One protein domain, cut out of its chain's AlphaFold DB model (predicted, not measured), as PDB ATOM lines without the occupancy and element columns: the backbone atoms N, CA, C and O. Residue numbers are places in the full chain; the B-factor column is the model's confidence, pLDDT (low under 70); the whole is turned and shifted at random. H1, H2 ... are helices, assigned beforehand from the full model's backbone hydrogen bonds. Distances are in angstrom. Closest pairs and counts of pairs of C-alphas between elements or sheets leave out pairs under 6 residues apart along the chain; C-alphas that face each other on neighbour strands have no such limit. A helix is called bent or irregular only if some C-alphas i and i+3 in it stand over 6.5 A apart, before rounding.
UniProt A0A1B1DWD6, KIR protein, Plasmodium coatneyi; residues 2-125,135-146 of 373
ATOM      1  N   THR A   2       9.757  42.384  17.079       45.25
ATOM      2  CA  THR A   2       9.988  41.168  17.870       45.25
ATOM      3  C   THR A   2       8.729  40.307  17.799       45.25
ATOM      4  O   THR A   2       7.632  40.803  18.043       45.25
ATOM      5  N   ASN A   3       8.864  39.041  17.406       59.31
ATOM      6  CA  ASN A   3       7.731  38.131  17.299       59.31
ATOM      7  C   ASN A   3       7.203  37.808  18.708       59.31
ATOM      8  O   ASN A   3       7.978  37.434  19.584       59.31
ATOM      9  N   ILE A   4       5.897  37.943  18.957       67.38
ATOM     10  CA  ILE A   4       5.333  37.713  20.299       67.38
ATOM     11  C   ILE A   4       5.609  36.289  20.807       67.38
ATOM     12  O   ILE A   4       5.767  36.074  22.007       67.38
ATOM     13  N   HIS A   5       5.745  35.322  19.898       69.12
ATOM     14  CA  HIS A   5       6.055  33.938  20.237       69.12
ATOM     15  C   HIS A   5       7.490  33.764  20.745       69.12
ATOM     16  O   HIS A   5       7.715  32.959  21.648       69.12
ATOM     17  N   THR A   6       8.455  34.559  20.260       75.88
ATOM     18  CA  THR A   6       9.837  34.493  20.767       75.88
ATOM     19  C   THR A   6       9.958  35.058  22.180       75.88
ATOM     20  O   THR A   6      10.867  34.675  22.904       75.88
ATOM     21  N   LEU A   7       9.022  35.910  22.618       73.06
ATOM     22  CA  LEU A   7       9.007  36.460  23.981       73.06
ATOM     23  C   LEU A   7       8.689  35.407  25.050       73.06
ATOM     24  O   LEU A   7       9.070  35.578  26.204       73.06
ATOM     25  N   GLY A   8       8.014  34.319  24.670       83.50
ATOM     26  CA  GLY A   8       7.748  33.190  25.560       83.50
ATOM     27  C   GLY A   8       8.922  32.218  25.692       83.50
ATOM     28  O   GLY A   8       8.793  31.231  26.414       83.50
ATOM     29  N   LEU A   9      10.031  32.437  24.977       92.06
ATOM     30  CA  LEU A   9      11.202  31.570  25.062       92.06
ATOM     31  C   LEU A   9      11.966  31.799  26.379       92.06
ATOM     32  O   LEU A   9      12.114  32.953  26.795       92.06
ATOM     33  N   PRO A  10      12.465  30.730  27.031       92.88
ATOM     34  CA  PRO A  10      13.251  30.819  28.262       92.88
ATOM     35  C   PRO A  10      14.360  31.883  28.238       92.88
ATOM     36  O   PRO A  10      14.465  32.670  29.183       92.88
ATOM     37  N   SER A  11      15.161  31.927  27.170       94.19
ATOM     38  CA  SER A  11      16.263  32.884  27.014       94.19
ATOM     39  C   SER A  11      15.758  34.332  26.965       94.19
ATOM     40  O   SER A  11      16.195  35.181  27.744       94.19
ATOM     41  N   HIS A  12      14.763  34.613  26.117       91.88
ATOM     42  CA  HIS A  12      14.152  35.935  25.974       91.88
ATOM     43  C   HIS A  12      13.517  36.416  27.275       91.88
ATOM     44  O   HIS A  12      13.723  37.568  27.659       91.88
ATOM     45  N   ALA A  13      12.786  35.547  27.974       90.94
ATOM     46  CA  ALA A  13      12.186  35.878  29.260       90.94
ATOM     47  C   ALA A  13      13.256  36.283  30.289       90.94
ATOM     48  O   ALA A  13      13.098  37.291  30.979       90.94
ATOM     49  N   ALA A  14      14.379  35.556  30.353       92.31
ATOM     50  CA  ALA A  14      15.500  35.920  31.219       92.31
ATOM     51  C   ALA A  14      16.120  37.273  30.825       92.31
ATOM     52  O   ALA A  14      16.342  38.121  31.689       92.31
ATOM     53  N   TYR A  15      16.340  37.519  29.532       94.19
ATOM     54  CA  TYR A  15      16.925  38.775  29.054       94.19
ATOM     55  C   TYR A  15      16.023  39.989  29.265       94.19
ATOM     56  O   TYR A  15      16.533  41.062  29.585       94.19
ATOM     57  N   ILE A  16      14.702  39.840  29.145       91.62
ATOM     58  CA  ILE A  16      13.748  40.902  29.496       91.62
ATOM     59  C   ILE A  16      13.924  41.286  30.963       91.62
ATOM     60  O   ILE A  16      14.080  42.464  31.270       91.62
ATOM     61  N   ILE A  17      13.990  40.294  31.851       90.56
ATOM     62  CA  ILE A  17      14.165  40.520  33.288       90.56
ATOM     63  C   ILE A  17      15.500  41.212  33.593       90.56
ATOM     64  O   ILE A  17      15.544  42.151  34.390       90.56
ATOM     65  N   PHE A  18      16.588  40.783  32.953       93.75
ATOM     66  CA  PHE A  18      17.898  41.409  33.146       93.75
ATOM     67  C   PHE A  18      17.949  42.847  32.620       93.75
ATOM     68  O   PHE A  18      18.598  43.699  33.225       93.75
ATOM     69  N   ASN A  19      17.257  43.135  31.516       91.69
ATOM     70  CA  ASN A  19      17.215  44.473  30.928       91.69
ATOM     71  C   ASN A  19      16.335  45.446  31.713       91.69
ATOM     72  O   ASN A  19      16.695  46.619  31.816       91.69
ATOM     73  N   ASP A  20      15.210  44.963  32.240       87.94
ATOM     74  CA  ASP A  20      14.250  45.756  33.007       87.94
ATOM     75  C   ASP A  20      14.860  46.274  34.316       87.94
ATOM     76  O   ASP A  20      14.647  47.418  34.702       87.94
ATOM     77  N   GLY A  21      15.686  45.460  34.985       78.06
ATOM     78  CA  GLY A  21      16.347  45.895  36.215       78.06
ATOM     79  C   GLY A  21      15.347  46.269  37.321       78.06
ATOM     80  O   GLY A  21      15.612  47.169  38.119       78.06
ATOM     81  N   SER A  22      14.191  45.604  37.377       69.38
ATOM     82  CA  SER A  22      13.188  45.785  38.437       69.38
ATOM     83  C   SER A  22      13.459  44.928  39.675       69.38
ATOM     84  O   SER A  22      13.096  45.309  40.786       69.38
ATOM     85  N   ASN A  23      14.144  43.792  39.519       71.56
ATOM     86  CA  ASN A  23      14.397  42.858  40.616       71.56
ATOM     87  C   ASN A  23      15.587  43.295  41.468       71.56
ATOM     88  O   ASN A  23      16.734  43.111  41.072       71.56
ATOM     89  N   ASN A  24      15.333  43.833  42.659       79.69
ATOM     90  CA  ASN A  24      16.399  44.146  43.604       79.69
ATOM     91  C   ASN A  24      16.863  42.904  44.387       79.69
ATOM     92  O   ASN A  24      16.157  41.911  44.550       79.69
ATOM     93  N   CYS A  25      18.094  42.962  44.885       85.56
ATOM     94  CA  CYS A  25      18.688  41.893  45.684       85.56
ATOM     95  C   CYS A  25      17.963  41.677  47.021       85.56
ATOM     96  O   CYS A  25      17.889  40.550  47.514       85.56
ATOM     97  N   SER A  26      17.377  42.737  47.585       84.00
ATOM     98  CA  SER A  26      16.629  42.681  48.841       84.00
ATOM     99  C   SER A  26      15.338  41.866  48.730       84.00
ATOM    100  O   SER A  26      15.005  41.172  49.689       84.00
ATOM    101  N   ALA A  27      14.675  41.834  47.568       82.75
ATOM    102  CA  ALA A  27      13.535  40.948  47.303       82.75
ATOM    103  C   ALA A  27      13.894  39.458  47.460       82.75
ATOM    104  O   ALA A  27      13.023  38.633  47.726       82.75
ATOM    105  N   TYR A  28      15.181  39.120  47.352       78.44
ATOM    106  CA  TYR A  28      15.718  37.775  47.563       78.44
ATOM    107  C   TYR A  28      16.503  37.637  48.870       78.44
ATOM    108  O   TYR A  28      17.207  36.647  49.056       78.44
ATOM    109  N   GLN A  29      16.401  38.622  49.771       82.75
ATOM    110  CA  GLN A  29      17.127  38.671  51.045       82.75
ATOM    111  C   GLN A  29      18.659  38.641  50.877       82.75
ATOM    112  O   GLN A  29      19.385  38.240  51.783       82.75
ATOM    113  N   ILE A  30      19.171  39.078  49.722       83.12
ATOM    114  CA  ILE A  30      20.604  39.133  49.425       83.12
ATOM    115  C   ILE A  30      21.145  40.496  49.857       83.12
ATOM    116  O   ILE A  30      20.753  41.533  49.320       83.12
ATOM    117  N   GLN A  31      22.085  40.492  50.801       82.62
ATOM    118  CA  GLN A  31      22.787  41.702  51.222       82.62
ATOM    119  C   GLN A  31      23.931  42.012  50.258       82.62
ATOM    120  O   GLN A  31      24.931  41.296  50.204       82.62
ATOM    121  N   THR A  32      23.792  43.100  49.506       81.12
ATOM    122  CA  THR A  32      24.816  43.571  48.564       81.12
ATOM    123  C   THR A  32      25.952  44.330  49.246       81.12
ATOM    124  O   THR A  32      27.021  44.444  48.656       81.12
ATOM    125  N   ASN A  33      25.775  44.797  50.488       80.81
ATOM    126  CA  ASN A  33      26.769  45.576  51.236       80.81
ATOM    127  C   ASN A  33      27.378  46.695  50.367       80.81
ATOM    128  O   ASN A  33      26.656  47.481  49.762       80.81
ATOM    129  N   ASP A  34      28.705  46.750  50.263       85.25
ATOM    130  CA  ASP A  34      29.445  47.720  49.460       85.25
ATOM    131  C   ASP A  34      29.707  47.256  48.013       85.25
ATOM    132  O   ASP A  34      30.455  47.918  47.286       85.25
ATOM    133  N   ALA A  35      29.086  46.155  47.560       87.19
ATOM    134  CA  ALA A  35      29.329  45.569  46.239       87.19
ATOM    135  C   ALA A  35      29.059  46.548  45.093       87.19
ATOM    136  O   ALA A  35      29.818  46.561  44.129       87.19
ATOM    137  N   GLU A  36      28.038  47.402  45.205       88.88
ATOM    138  CA  GLU A  36      27.752  48.430  44.197       88.88
ATOM    139  C   GLU A  36      28.918  49.418  44.059       88.88
ATOM    140  O   GLU A  36      29.430  49.639  42.961       88.88
ATOM    141  N   SER A  37      29.393  49.966  45.179       91.50
ATOM    142  CA  SER A  37      30.515  50.910  45.195       91.50
ATOM    143  C   SER A  37      31.822  50.275  44.706       91.50
ATOM    144  O   SER A  37      32.578  50.892  43.948       91.50
ATOM    145  N   LYS A  38      32.066  49.009  45.064       90.38
ATOM    146  CA  LYS A  38      33.230  48.233  44.621       90.38
ATOM    147  C   LYS A  38      33.168  47.898  43.138       90.38
ATOM    148  O   LYS A  38      34.193  47.994  42.469       90.38
ATOM    149  N   LEU A  39      31.993  47.547  42.615       92.19
ATOM    150  CA  LEU A  39      31.781  47.341  41.182       92.19
ATOM    151  C   LEU A  39      32.004  48.636  40.409       92.19
ATOM    152  O   LEU A  39      32.773  48.628  39.456       92.19
ATOM    153  N   LYS A  40      31.416  49.757  40.846       92.38
ATOM    154  CA  LYS A  40      31.666  51.077  40.242       92.38
ATOM    155  C   LYS A  40      33.163  51.381  40.202       92.38
ATOM    156  O   LYS A  40      33.700  51.655  39.137       92.38
ATOM    157  N   THR A  41      33.854  51.198  41.327       91.69
ATOM    158  CA  THR A  41      35.306  51.412  41.434       91.69
ATOM    159  C   THR A  41      36.100  50.511  40.487       91.69
ATOM    160  O   THR A  41      36.960  50.999  39.754       91.69
ATOM    161  N   ALA A  42      35.788  49.212  40.448       89.25
ATOM    162  CA  ALA A  42      36.420  48.246  39.546       89.25
ATOM    163  C   ALA A  42      36.165  48.564  38.063       89.25
ATOM    164  O   ALA A  42      36.919  48.114  37.200       89.25
ATOM    165  N   LEU A  43      35.119  49.344  37.775       90.31
ATOM    166  CA  LEU A  43      34.693  49.705  36.433       90.31
ATOM    167  C   LEU A  43      35.012  51.156  36.033       90.31
ATOM    168  O   LEU A  43      34.730  51.521  34.895       90.31
ATOM    169  N   ASN A  44      35.634  51.968  36.895       83.06
ATOM    170  CA  ASN A  44      35.881  53.403  36.661       83.06
ATOM    171  C   ASN A  44      36.659  53.723  35.365       83.06
ATOM    172  O   ASN A  44      36.584  54.838  34.862       83.06
ATOM    173  N   GLY A  45      37.398  52.760  34.805       82.25
ATOM    174  CA  GLY A  45      38.089  52.910  33.519       82.25
ATOM    175  C   GLY A  45      37.203  52.733  32.280       82.25
ATOM    176  O   GLY A  45      37.681  52.943  31.167       82.25
ATOM    177  N   HIS A  46      35.942  52.336  32.447       86.44
ATOM    178  CA  HIS A  46      34.991  52.059  31.373       86.44
ATOM    179  C   HIS A  46      33.922  53.147  31.376       86.44
ATOM    180  O   HIS A  46      33.317  53.409  32.406       86.44
ATOM    181  N   SER A  47      33.673  53.810  30.250       82.00
ATOM    182  CA  SER A  47      32.861  55.039  30.282       82.00
ATOM    183  C   SER A  47      31.369  54.786  30.486       82.00
ATOM    184  O   SER A  47      30.683  55.616  31.069       82.00
ATOM    185  N   ASN A  48      30.865  53.645  30.012       86.75
ATOM    186  CA  ASN A  48      29.427  53.362  30.005       86.75
ATOM    187  C   ASN A  48      29.026  52.296  31.028       86.75
ATOM    188  O   ASN A  48      27.899  52.299  31.514       86.75
ATOM    189  N   LEU A  49      29.934  51.379  31.366       87.56
ATOM    190  CA  LEU A  49      29.635  50.231  32.220       87.56
ATOM    191  C   LEU A  49      29.351  50.575  33.701       87.56
ATOM    192  O   LEU A  49      28.476  49.927  34.274       87.56
ATOM    193  N   PRO A  50      29.975  51.599  34.327       89.62
ATOM    194  CA  PRO A  50      29.618  52.049  35.676       89.62
ATOM    195  C   PRO A  50      28.145  52.446  35.824       89.62
ATOM    196  O   PRO A  50      27.554  52.220  36.880       89.62
ATOM    197  N   ASN A  51      27.532  52.970  34.756       90.19
ATOM    198  CA  ASN A  51      26.113  53.343  34.734       90.19
ATOM    199  C   ASN A  51      25.184  52.120  34.710       90.19
ATOM    200  O   ASN A  51      23.992  52.240  34.969       90.19
ATOM    201  N   GLU A  52      25.719  50.933  34.418       92.75
ATOM    202  CA  GLU A  52      24.964  49.682  34.364       92.75
ATOM    203  C   GLU A  52      25.111  48.845  35.644       92.75
ATOM    204  O   GLU A  52      24.521  47.772  35.732       92.75
ATOM    205  N   VAL A  53      25.876  49.300  36.649       93.12
ATOM    206  CA  VAL A  53      26.177  48.505  37.858       93.12
ATOM    207  C   VAL A  53      24.917  48.067  38.602       93.12
ATOM    208  O   VAL A  53      24.819  46.901  38.982       93.12
ATOM    209  N   ASP A  54      23.944  48.965  38.776       91.50
ATOM    210  CA  ASP A  54      22.662  48.633  39.409       91.50
ATOM    211  C   ASP A  54      21.947  47.507  38.643       91.50
ATOM    212  O   ASP A  54      21.557  46.490  39.217       91.50
ATOM    213  N   LYS A  55      21.884  47.617  37.312       93.75
ATOM    214  CA  LYS A  55      21.286  46.601  36.438       93.75
ATOM    215  C   LYS A  55      22.022  45.261  36.517       93.75
ATOM    216  O   LYS A  55      21.379  44.218  36.616       93.75
ATOM    217  N   ILE A  56      23.356  45.278  36.516       94.88
ATOM    218  CA  ILE A  56      24.194  44.075  36.644       94.88
ATOM    219  C   ILE A  56      23.927  43.373  37.981       94.88
ATOM    220  O   ILE A  56      23.731  42.157  37.997       94.88
ATOM    221  N   LEU A  57      23.879  44.118  39.091       92.69
ATOM    222  CA  LEU A  57      23.598  43.561  40.419       92.69
ATOM    223  C   LEU A  57      22.217  42.916  40.482       92.69
ATOM    224  O   LEU A  57      22.077  41.783  40.940       92.69
ATOM    225  N   LYS A  58      21.205  43.617  39.979       92.44
ATOM    226  CA  LYS A  58      19.824  43.138  39.927       92.44
ATOM    227  C   LYS A  58      19.680  41.865  39.092       92.44
ATOM    228  O   LYS A  58      19.084  40.887  39.548       92.44
ATOM    229  N   ALA A  59      20.301  41.832  37.913       94.44
ATOM    230  CA  ALA A  59      20.342  40.649  37.058       94.44
ATOM    231  C   ALA A  59      21.049  39.464  37.740       94.44
ATOM    232  O   ALA A  59      20.533  38.342  37.722       94.44
ATOM    233  N   TRP A  60      22.186  39.708  38.402       93.00
ATOM    234  CA  TRP A  60      22.908  38.675  39.147       93.00
ATOM    235  C   TRP A  60      22.079  38.129  40.315       93.00
ATOM    236  O   TRP A  60      21.990  36.916  40.484       93.00
ATOM    237  N   CYS A  61      21.415  38.993  41.085       90.12
ATOM    238  CA  CYS A  61      20.558  38.586  42.199       90.12
ATOM    239  C   CYS A  61      19.355  37.755  41.740       90.12
ATOM    240  O   CYS A  61      19.027  36.742  42.366       90.12
ATOM    241  N   TYR A  62      18.748  38.114  40.605       90.69
ATOM    242  CA  TYR A  62      17.734  37.274  39.974       90.69
ATOM    243  C   TYR A  62      18.303  35.896  39.614       90.69
ATOM    244  O   TYR A  62      17.747  34.880  40.037       90.69
ATOM    245  N   ALA A  63      19.427  35.839  38.894       91.00
ATOM    246  CA  ALA A  63      20.030  34.576  38.469       91.00
ATOM    247  C   ALA A  63      20.445  33.694  39.664       91.00
ATOM    248  O   ALA A  63      20.171  32.492  39.678       91.00
ATOM    249  N   TYR A  64      21.002  34.310  40.711       86.88
ATOM    250  CA  TYR A  64      21.300  33.672  41.991       86.88
ATOM    251  C   TYR A  64      20.053  33.011  42.593       86.88
ATOM    252  O   TYR A  64      20.060  31.815  42.892       86.88
ATOM    253  N   SER A  65      18.962  33.771  42.731       84.56
ATOM    254  CA  SER A  65      17.713  33.281  43.330       84.56
ATOM    255  C   SER A  65      17.055  32.167  42.507       84.56
ATOM    256  O   SER A  65      16.433  31.257  43.057       84.56
ATOM    257  N   LYS A  66      17.227  32.194  41.181       85.19
ATOM    258  CA  LYS A  66      16.631  31.249  40.230       85.19
ATOM    259  C   LYS A  66      17.568  30.094  39.886       85.19
ATOM    260  O   LYS A  66      17.706  29.722  38.723       85.19
ATOM    261  N   GLY A  67      18.195  29.514  40.905       79.75
ATOM    262  CA  GLY A  67      18.978  28.282  40.796       79.75
ATOM    263  C   GLY A  67      20.488  28.472  40.880       79.75
ATOM    264  O   GLY A  67      21.177  27.507  41.213       79.75
ATOM    265  N   GLY A  68      20.995  29.692  40.680       77.56
ATOM    266  CA  GLY A  68      22.419  29.994  40.819       77.56
ATOM    267  C   GLY A  68      22.982  29.674  42.204       77.56
ATOM    268  O   GLY A  68      24.097  29.180  42.298       77.56
ATOM    269  N   SER A  69      22.175  29.853  43.255       76.88
ATOM    270  CA  SER A  69      22.516  29.518  44.646       76.88
ATOM    271  C   SER A  69      22.839  28.042  44.889       76.88
ATOM    272  O   SER A  69      23.529  27.709  45.850       76.88
ATOM    273  N   ARG A  70      22.307  27.152  44.043       76.56
ATOM    274  CA  ARG A  70      22.473  25.694  44.141       76.56
ATOM    275  C   ARG A  70      23.459  25.165  43.114       76.56
ATOM    276  O   ARG A  70      24.142  24.181  43.368       76.56
ATOM    277  N   ASN A  71      23.480  25.780  41.936       79.88
ATOM    278  CA  ASN A  71      24.311  25.364  40.824       79.88
ATOM    279  C   ASN A  71      24.821  26.609  40.077       79.88
ATOM    280  O   ASN A  71      24.025  27.273  39.411       79.88
ATOM    281  N   PRO A  72      26.133  26.902  40.099       78.88
ATOM    282  CA  PRO A  72      26.699  28.024  39.348       78.88
ATOM    283  C   PRO A  72      26.553  27.863  37.826       78.88
ATOM    284  O   PRO A  72      26.645  28.841  37.087       78.88
ATOM    285  N   HIS A  73      26.272  26.645  37.355       80.31
ATOM    286  CA  HIS A  73      25.966  26.320  35.963       80.31
ATOM    287  C   HIS A  73      24.460  26.190  35.705       80.31
ATOM    288  O   HIS A  73      24.060  25.632  34.680       80.31
ATOM    289  N   ALA A  74      23.616  26.682  36.619       86.12
ATOM    290  CA  ALA A  74      22.185  26.765  36.383       86.12
ATOM    291  C   ALA A  74      21.911  27.550  35.085       86.12
ATOM    292  O   ALA A  74      22.623  28.510  34.782       86.12
ATOM    293  N   PRO A  75      20.851  27.205  34.341       89.25
ATOM    294  CA  PRO A  75      20.492  27.880  33.093       89.25
ATOM    295  C   PRO A  75      20.390  29.407  33.220       89.25
ATOM    296  O   PRO A  75      20.809  30.149  32.343       89.25
ATOM    297  N   THR A  76      19.904  29.903  34.357       90.56
ATOM    298  CA  THR A  76      19.833  31.341  34.650       90.56
ATOM    299  C   THR A  76      21.197  32.001  34.802       90.56
ATOM    300  O   THR A  76      21.359  33.143  34.381       90.56
ATOM    301  N   CYS A  77      22.192  31.291  35.337       91.69
ATOM    302  CA  CYS A  77      23.575  31.756  35.364       91.69
ATOM    303  C   CYS A  77      24.222  31.727  33.976       91.69
ATOM    304  O   CYS A  77      25.028  32.603  33.670       91.69
ATOM    305  N   GLN A  78      23.833  30.776  33.122       91.88
ATOM    306  CA  GLN A  78      24.258  30.718  31.719       91.88
ATOM    307  C   GLN A  78      23.716  31.917  30.934       91.88
ATOM    308  O   GLN A  78      24.485  32.640  30.299       91.88
ATOM    309  N   PHE A  79      22.419  32.211  31.070       94.31
ATOM    310  CA  PHE A  79      21.825  33.421  30.498       94.31
ATOM    311  C   PHE A  79      22.487  34.684  31.049       94.31
ATOM    312  O   PHE A  79      22.825  35.582  30.281       94.31
ATOM    313  N   PHE A  80      22.717  34.761  32.364       95.75
ATOM    314  CA  PHE A  80      23.387  35.911  32.968       95.75
ATOM    315  C   PHE A  80      24.791  36.124  32.392       95.75
ATOM    316  O   PHE A  80      25.127  37.249  32.036       95.75
ATOM    317  N   TYR A  81      25.587  35.061  32.237       95.38
ATOM    318  CA  TYR A  81      26.924  35.140  31.646       95.38
ATOM    319  C   TYR A  81      26.892  35.700  30.221       95.38
ATOM    320  O   TYR A  81      27.643  36.626  29.903       95.38
ATOM    321  N   HIS A  82      26.005  35.180  29.371       95.50
ATOM    322  CA  HIS A  82      25.906  35.639  27.989       95.50
ATOM    323  C   HIS A  82      25.348  37.065  27.877       95.50
ATOM    324  O   HIS A  82      25.872  37.872  27.109       95.50
ATOM    325  N   TRP A  83      24.338  37.411  28.679       97.12
ATOM    326  CA  TRP A  83      23.794  38.768  28.753       97.12
ATOM    327  C   TRP A  83      24.836  39.784  29.236       97.12
ATOM    328  O   TRP A  83      25.004  40.843  28.629       97.12
ATOM    329  N   LEU A  84      25.572  39.450  30.299       96.94
ATOM    330  CA  LEU A  84      26.626  40.303  30.835       96.94
ATOM    331  C   LEU A  84      27.751  40.476  29.815       96.94
ATOM    332  O   LEU A  84      28.228  41.590  29.616       96.94
ATOM    333  N   GLY A  85      28.153  39.402  29.134       95.81
ATOM    334  CA  GLY A  85      29.187  39.491  28.113       95.81
ATOM    335  C   GLY A  85      28.778  40.373  26.929       95.81
ATOM    336  O   GLY A  85      29.580  41.193  26.486       95.81
ATOM    337  N   ASP A  86      27.524  40.317  26.473       95.56
ATOM    338  CA  ASP A  86      27.014  41.261  25.466       95.56
ATOM    339  C   ASP A  86      27.085  42.711  25.950       95.56
ATOM    340  O   ASP A  86      27.483  43.612  25.204       95.56
ATOM    341  N   LEU A  87      26.707  42.950  27.207       95.06
ATOM    342  CA  LEU A  87      26.798  44.270  27.817       95.06
ATOM    343  C   LEU A  87      28.254  44.759  27.836       95.06
ATOM    344  O   LEU A  87      28.523  45.895  27.449       95.06
ATOM    345  N   VAL A  88      29.195  43.891  28.208       95.56
ATOM    346  CA  VAL A  88      30.633  44.184  28.260       95.56
ATOM    347  C   VAL A  88      31.208  44.452  26.868       95.56
ATOM    348  O   VAL A  88      31.873  45.470  26.685       95.56
ATOM    349  N   TRP A  89      30.900  43.640  25.853       95.12
ATOM    350  CA  TRP A  89      31.334  43.905  24.474       95.12
ATOM    351  C   TRP A  89      30.851  45.266  23.967       95.12
ATOM    352  O   TRP A  89      31.585  45.980  23.281       95.12
ATOM    353  N   ASN A  90      29.620  45.649  24.312       92.31
ATOM    354  CA  ASN A  90      28.999  46.864  23.791       92.31
ATOM    355  C   ASN A  90      29.273  48.126  24.619       92.31
ATOM    356  O   ASN A  90      29.193  49.220  24.063       92.31
ATOM    357  N   LYS A  91      29.559  48.007  25.920       91.44
ATOM    358  CA  LYS A  91      29.670  49.151  26.851       91.44
ATOM    359  C   LYS A  91      30.926  49.140  27.725       91.44
ATOM    360  O   LYS A  91      31.171  50.105  28.444       91.44
ATOM    361  N   GLY A  92      31.718  48.076  27.674       87.06
ATOM    362  CA  GLY A  92      32.928  47.908  28.472       87.06
ATOM    363  C   GLY A  92      34.187  48.511  27.852       87.06
ATOM    364  O   GLY A  92      35.271  48.273  28.368       87.06
ATOM    365  N   GLY A  93      34.111  49.261  26.750       87.25
ATOM    366  CA  GLY A  93      35.287  49.965  26.237       87.25
ATOM    367  C   GLY A  93      35.585  51.245  27.022       87.25
ATOM    368  O   GLY A  93      34.774  51.747  27.810       87.25
ATOM    369  N   LYS A  94      36.791  51.772  26.814       85.88
ATOM    370  CA  LYS A  94      37.210  53.071  27.356       85.88
ATOM    371  C   LYS A  94      36.712  54.197  26.449       85.88
ATOM    372  O   LYS A  94      36.424  53.965  25.279       85.88
ATOM    373  N   ASN A  95      36.624  55.415  26.976       82.88
ATOM    374  CA  ASN A  95      36.261  56.626  26.224       82.88
ATOM    375  C   ASN A  95      34.973  56.487  25.381       82.88
ATOM    376  O   ASN A  95      34.892  56.973  24.258       82.88
ATOM    377  N   GLY A  96      33.979  55.768  25.906       77.81
ATOM    378  CA  GLY A  96      32.688  55.537  25.250       77.81
ATOM    379  C   GLY A  96      32.708  54.512  24.111       77.81
ATOM    380  O   GLY A  96      31.679  54.311  23.466       77.81
ATOM    381  N   GLN A  97      33.840  53.850  23.859       87.25
ATOM    382  CA  GLN A  97      33.984  52.864  22.789       87.25
ATOM    383  C   GLN A  97      33.456  51.479  23.190       87.25
ATOM    384  O   GLN A  97      33.198  51.184  24.360       87.25
ATOM    385  N   LYS A  98      33.298  50.609  22.189       90.81
ATOM    386  CA  LYS A  98      33.049  49.173  22.378       90.81
ATOM    387  C   LYS A  98      34.368  48.453  22.646       90.81
ATOM    388  O   LYS A  98      35.423  48.941  22.250       90.81
ATOM    389  N   ILE A  99      34.310  47.282  23.273       92.12
ATOM    390  CA  ILE A  99      35.481  46.402  23.323       92.12
ATOM    391  C   ILE A  99      35.665  45.766  21.941       92.12
ATOM    392  O   ILE A  99      34.689  45.363  21.303       92.12
ATOM    393  N   THR A 100      36.910  45.676  21.481       90.19
ATOM    394  CA  THR A 100      37.270  45.041  20.203       90.19
ATOM    395  C   THR A 100      38.209  43.852  20.370       90.19
ATOM    396  O   THR A 100      38.344  43.069  19.439       90.19
ATOM    397  N   ASP A 101      38.831  43.687  21.540       91.44
ATOM    398  CA  ASP A 101      39.800  42.629  21.809       91.44
ATOM    399  C   ASP A 101      39.371  41.708  22.965       91.44
ATOM    400  O   ASP A 101      38.701  42.111  23.922       91.44
ATOM    401  N   SER A 102      39.784  40.444  22.878       90.81
ATOM    402  CA  SER A 102      39.449  39.395  23.846       90.81
ATOM    403  C   SER A 102      40.019  39.648  25.242       90.81
ATOM    404  O   SER A 102      39.409  39.256  26.235       90.81
ATOM    405  N   THR A 103      41.187  40.288  25.334       91.50
ATOM    406  CA  THR A 103      41.897  40.517  26.600       91.50
ATOM    407  C   THR A 103      41.140  41.523  27.457       91.50
ATOM    408  O   THR A 103      40.862  41.266  28.629       91.50
ATOM    409  N   SER A 104      40.730  42.645  26.867       92.06
ATOM    410  CA  SER A 104      39.872  43.638  27.510       92.06
ATOM    411  C   SER A 104      38.548  43.019  27.950       92.06
ATOM    412  O   SER A 104      38.145  43.206  29.097       92.06
ATOM    413  N   PHE A 105      37.902  42.226  27.086       93.38
ATOM    414  CA  PHE A 105      36.658  41.532  27.425       93.38
ATOM    415  C   PHE A 105      36.818  40.631  28.660       93.38
ATOM    416  O   PHE A 105      36.066  40.761  29.628       93.38
ATOM    417  N   GLN A 106      37.831  39.760  28.663       91.62
ATOM    418  CA  GLN A 106      38.105  38.853  29.779       91.62
ATOM    419  C   GLN A 106      38.408  39.595  31.075       91.62
ATOM    420  O   GLN A 106      37.899  39.207  32.125       91.62
ATOM    421  N   ASN A 107      39.225  40.647  31.011       91.44
ATOM    422  CA  ASN A 107      39.594  41.431  32.185       91.44
ATOM    423  C   ASN A 107      38.362  42.081  32.816       91.44
ATOM    424  O   ASN A 107      38.189  42.018  34.032       91.44
ATOM    425  N   VAL A 108      37.467  42.642  31.999       93.81
ATOM    426  CA  VAL A 108      36.223  43.242  32.492       93.81
ATOM    427  C   VAL A 108      35.300  42.184  33.093       93.81
ATOM    428  O   VAL A 108      34.848  42.352  34.225       93.81
ATOM    429  N   MET A 109      35.064  41.072  32.389       94.38
ATOM    430  CA  MET A 109      34.248  39.966  32.907       94.38
ATOM    431  C   MET A 109      34.809  39.439  34.233       94.38
ATOM    432  O   MET A 109      34.072  39.313  35.211       94.38
ATOM    433  N   LYS A 110      36.122  39.195  34.305       92.56
ATOM    434  CA  LYS A 110      36.823  38.763  35.520       92.56
ATOM    435  C   LYS A 110      36.598  39.743  36.671       92.56
ATOM    436  O   LYS A 110      36.131  39.318  37.723       92.56
ATOM    437  N   ASN A 111      36.849  41.034  36.457       92.12
ATOM    438  CA  ASN A 111      36.688  42.058  37.491       92.12
ATOM    439  C   ASN A 111      35.252  42.111  38.032       92.12
ATOM    440  O   ASN A 111      35.060  42.221  39.242       92.12
ATOM    441  N   ILE A 112      34.241  42.001  37.162       94.38
ATOM    442  CA  ILE A 112      32.832  41.988  37.577       94.38
ATOM    443  C   ILE A 112      32.542  40.756  38.438       94.38
ATOM    444  O   ILE A 112      32.057  40.894  39.562       94.38
ATOM    445  N   TYR A 113      32.878  39.558  37.953       92.88
ATOM    446  CA  TYR A 113      32.621  38.318  38.686       92.88
ATOM    447  C   TYR A 113      33.389  38.230  40.009       92.88
ATOM    448  O   TYR A 113      32.851  37.700  40.979       92.88
ATOM    449  N   GLU A 114      34.598  38.785  40.097       90.50
ATOM    450  CA  GLU A 114      35.352  38.864  41.354       90.50
ATOM    451  C   GLU A 114      34.649  39.721  42.411       90.50
ATOM    452  O   GLU A 114      34.697  39.388  43.594       90.50
ATOM    453  N   GLN A 115      33.994  40.822  42.023       91.06
ATOM    454  CA  GLN A 115      33.216  41.615  42.980       91.06
ATOM    455  C   GLN A 115      31.890  40.936  43.327       91.06
ATOM    456  O   GLN A 115      31.522  40.900  44.500       91.06
ATOM    457  N   LEU A 116      31.204  40.347  42.343       90.38
ATOM    458  CA  LEU A 116      29.958  39.609  42.578       90.38
ATOM    459  C   LEU A 116      30.178  38.401  43.499       90.38
ATOM    460  O   LEU A 116      29.377  38.162  44.396       90.38
ATOM    461  N   GLY A 117      31.301  37.693  43.359       86.44
ATOM    462  CA  GLY A 117      31.666  36.562  44.219       86.44
ATOM    463  C   GLY A 117      31.936  36.931  45.683       86.44
ATOM    464  O   GLY A 117      31.971  36.047  46.535       86.44
ATOM    465  N   LYS A 118      32.106  38.220  46.008       85.25
ATOM    466  CA  LYS A 118      32.254  38.700  47.397       85.25
ATOM    467  C   LYS A 118      30.915  38.944  48.085       85.25
ATOM    468  O   LYS A 118      30.892  39.136  49.304       85.25
ATOM    469  N   ILE A 119      29.816  38.969  47.330       85.19
ATOM    470  CA  ILE A 119      28.476  39.074  47.898       85.19
ATOM    471  C   ILE A 119      28.223  37.791  48.688       85.19
ATOM    472  O   ILE A 119      28.407  36.691  48.176       85.19
ATOM    473  N   LYS A 120      27.830  37.943  49.955       73.19
ATOM    474  CA  LYS A 120      27.496  36.828  50.844       73.19
ATOM    475  C   LYS A 120      25.976  36.686  50.885       73.19
ATOM    476  O   LYS A 120      25.335  37.346  51.701       73.19
ATOM    477  N   PRO A 121      25.382  35.887  49.991       67.94
ATOM    478  CA  PRO A 121      23.958  35.619  50.052       67.94
ATOM    479  C   PRO A 121      23.628  34.839  51.334       67.94
ATOM    480  O   PRO A 121      24.506  34.167  51.890       67.94
ATOM    481  N   PRO A 122      22.376  34.919  51.817       64.38
ATOM    482  CA  PRO A 122      21.942  34.099  52.936       64.38
ATOM    483  C   PRO A 122      22.227  32.622  52.621       64.38
ATOM    484  O   PRO A 122      22.091  32.210  51.464       64.38
ATOM    485  N   PRO A 123      22.649  31.818  53.614       58.88
ATOM    486  CA  PRO A 123      22.834  30.390  53.404       58.88
ATOM    487  C   PRO A 123      21.541  29.815  52.826       58.88
ATOM    488  O   PRO A 123      20.455  30.113  53.328       58.88
ATOM    489  N   ALA A 124      21.657  29.028  51.752       57.59
ATOM    490  CA  ALA A 124      20.508  28.356  51.167       57.59
ATOM    491  C   ALA A 124      19.802  27.571  52.283       57.59
ATOM    492  O   ALA A 124      20.406  26.689  52.897       57.59
ATOM    493  N   GLN A 125      18.558  27.944  52.599       51.72
ATOM    494  CA  GLN A 125      17.766  27.223  53.590       51.72
ATOM    495  C   GLN A 125      17.616  25.771  53.118       51.72
ATOM    496  O   GLN A 125      17.073  25.521  52.045       51.72
ATOM    497  N   GLY A 135      27.423  31.525  43.977       73.88
ATOM    498  CA  GLY A 135      26.622  32.346  43.061       73.88
ATOM    499  C   GLY A 135      26.921  32.012  41.601       73.88
ATOM    500  O   GLY A 135      27.712  31.116  41.321       73.88
ATOM    501  N   CYS A 136      26.328  32.745  40.654       87.19
ATOM    502  CA  CYS A 136      26.723  32.601  39.251       87.19
ATOM    503  C   CYS A 136      28.213  32.927  39.098       87.19
ATOM    504  O   CYS A 136      28.645  34.022  39.469       87.19
ATOM    505  N   THR A 137      28.985  31.981  38.567       84.94
ATOM    506  CA  THR A 137      30.431  32.119  38.368       84.94
ATOM    507  C   THR A 137      30.754  32.530  36.937       84.94
ATOM    508  O   THR A 137      29.924  32.433  36.030       84.94
ATOM    509  N   ASN A 138      31.983  33.003  36.733       87.25
ATOM    510  CA  ASN A 138      32.498  33.206  35.390       87.25
ATOM    511  C   ASN A 138      32.696  31.835  34.728       87.25
ATOM    512  O   ASN A 138      33.514  31.039  35.186       87.25
ATOM    513  N   LEU A 139      31.947  31.568  33.660       80.50
ATOM    514  CA  LEU A 139      31.958  30.275  32.978       80.50
ATOM    515  C   LEU A 139      33.235  30.023  32.179       80.50
ATOM    516  O   LEU A 139      33.548  28.872  31.876       80.50
ATOM    517  N   CYS A 140      33.960  31.075  31.801       77.94
ATOM    518  CA  CYS A 140      35.161  30.961  30.985       77.94
ATOM    519  C   CYS A 140      36.272  31.851  31.516       77.94
ATOM    520  O   CYS A 140      36.373  33.039  31.208       77.94
ATOM    521  N   THR A 141      37.160  31.233  32.280       77.94
ATOM    522  CA  THR A 141      38.391  31.851  32.763       77.94
ATOM    523  C   THR A 141      39.588  31.270  32.018       77.94
ATOM    524  O   THR A 141      39.700  30.051  31.912       77.94
ATOM    525  N   GLY A 142      40.495  32.127  31.539       71.31
ATOM    526  CA  GLY A 142      41.773  31.699  30.952       71.31
ATOM    527  C   GLY A 142      41.749  31.352  29.458       71.31
ATOM    528  O   GLY A 142      42.724  30.797  28.966       71.31
ATOM    529  N   TRP A 143      40.676  31.685  28.731       79.00
ATOM    530  CA  TRP A 143      40.521  31.339  27.311       79.00
ATOM    531  C   TRP A 143      40.200  32.545  26.452       79.00
ATOM    532  O   TRP A 143      39.220  33.236  26.732       79.00
ATOM    533  N   THR A 144      40.963  32.751  25.376       82.88
ATOM    534  CA  THR A 144      40.696  33.762  24.343       82.88
ATOM    535  C   THR A 144      39.295  33.579  23.771       82.88
ATOM    536  O   THR A 144      38.975  32.544  23.186       82.88
ATOM    537  N   ILE A 145      38.452  34.589  23.980       85.06
ATOM    538  CA  ILE A 145      37.087  34.641  23.470       85.06
ATOM    539  C   ILE A 145      36.989  35.884  22.604       85.06
ATOM    540  O   ILE A 145      36.975  37.008  23.103       85.06
ATOM    541  N   GLU A 146      36.949  35.663  21.300       89.50
ATOM    542  CA  GLU A 146      36.636  36.706  20.335       89.50
ATOM    543  C   GLU A 146      35.127  36.968  20.306       89.50
ATOM    544  O   GLU A 146      34.308  36.135  20.714       89.50
TER     545      GLU A 146
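What this domain is: This is residues 2 to 125 and 135 to 146 of the 373 residues of the protein "KIR protein" of Plasmodium coatneyi (UniProt A0A1B1DWD6). A helical hairpin, H3 and H4, makes the middle of this domain, with H1 packed slantwise on one of its faces and the pair H2 and H5, side by side and running opposite ways, on the other. H2 packs on the first part of H3, and H5 crosses H4 steeply. The printed part has 136 residues, with five named helices in the order H1, H2, H3, H4, H5 and no named strand; the class is all helix. It is compact, with a radius of gyration of the C-alphas of 14.5 A, and its C-alphas span 41 by 40 by 27 A.

How they stand to each other: Begin with H3, residues 49 to 68, the longest helix by residues with 20, and with H4, residues 75 to 91; these two are the hubs, each touching three other helices. They form a hairpin: they touch, with the C-alphas of Ala 63 and Thr 76 the closest at 5.0 A, and run opposite ways at a shallow tilt of 9 degrees. H3 has a kink of 36 degrees near residue 56, and it is irregular: C-alphas 51 and 54 are 7.5 A apart. Now look to H1, residues 10 to 20, which touches H3 at its residues 55 to 62 alone; the closest C-alphas are those of Phe 18 and Ala 59, 4.7 A apart, at a steep tilt of 41 degrees, opposite ways. H1 also touches H4, at residues 76 to 83 of H4 alone, with the closest C-alphas, those of Ser 11 and Phe 79, 6.6 A apart; the tilt is steep, 50 degrees, the same way. Next find H2, residues 35 to 43, which touches H3 at residues 49 to 57 of H3 alone; the C-alphas of Lys 40 and Pro 50 are the closest, at 5.1 A, and the tilt is steep, 51 degrees, opposite ways. H5, residues 102 to 116, touches H2 at a shallow tilt of 18 degrees, opposite ways; the closest C-alphas are those of Leu 39 and Gln 115, 6.2 A apart. Residues 105 to 109 of H5 touch residues 84 to 89 of H4, with the C-alphas of Trp 89 and Phe 105 the closest at 6.5 A and a steep tilt of 54 degrees. H3 and H5 are close but not clearly touching: their closest C-alphas, those of Leu 57 and Leu 116, are 7.8 A apart. H1 is apart from H2 and from H5, and H2 is apart from H4. In the backbone, H1, H2, H4 and H5 have every O i to N i+4 pair within hydrogen-bond range, while H3 has 12 of 16.

Where its parts are: Find C-alpha 49 at (29.635, 50.231, 32.220); from there H3 runs 23.1 A to C-alpha 68 at (22.419, 29.994, 40.819). H4 runs back from Pro 75 to Lys 91 over 24.0 A. H5 runs from Ser 102 over 21.0 A to C-alpha 116 at (29.958, 39.609, 42.578). The first helix, H1, begins at C-alpha 10, at (13.251, 30.819, 28.262), and is 15.7 A long; H2, from Ala 35 to Leu 43, is 11.9 A long.

The domain as a whole: The two C-alphas farthest apart, those of Asn 95 and Gln 125, are 44.2 A from each other. Residues 126 to 134 are cut out and not printed, and C-alphas 125 and 135 are 14.7 A apart across the cut. The link from H1 to H2, residues 21 to 34, is long, and the link from H2 to H3 is tight. Residues 135 to 146 hold no named element. The mean pLDDT of the printed part is 85.8; this model's confidence is under 70 at residues 2 to 5, residue 22 and residues 121 to 125.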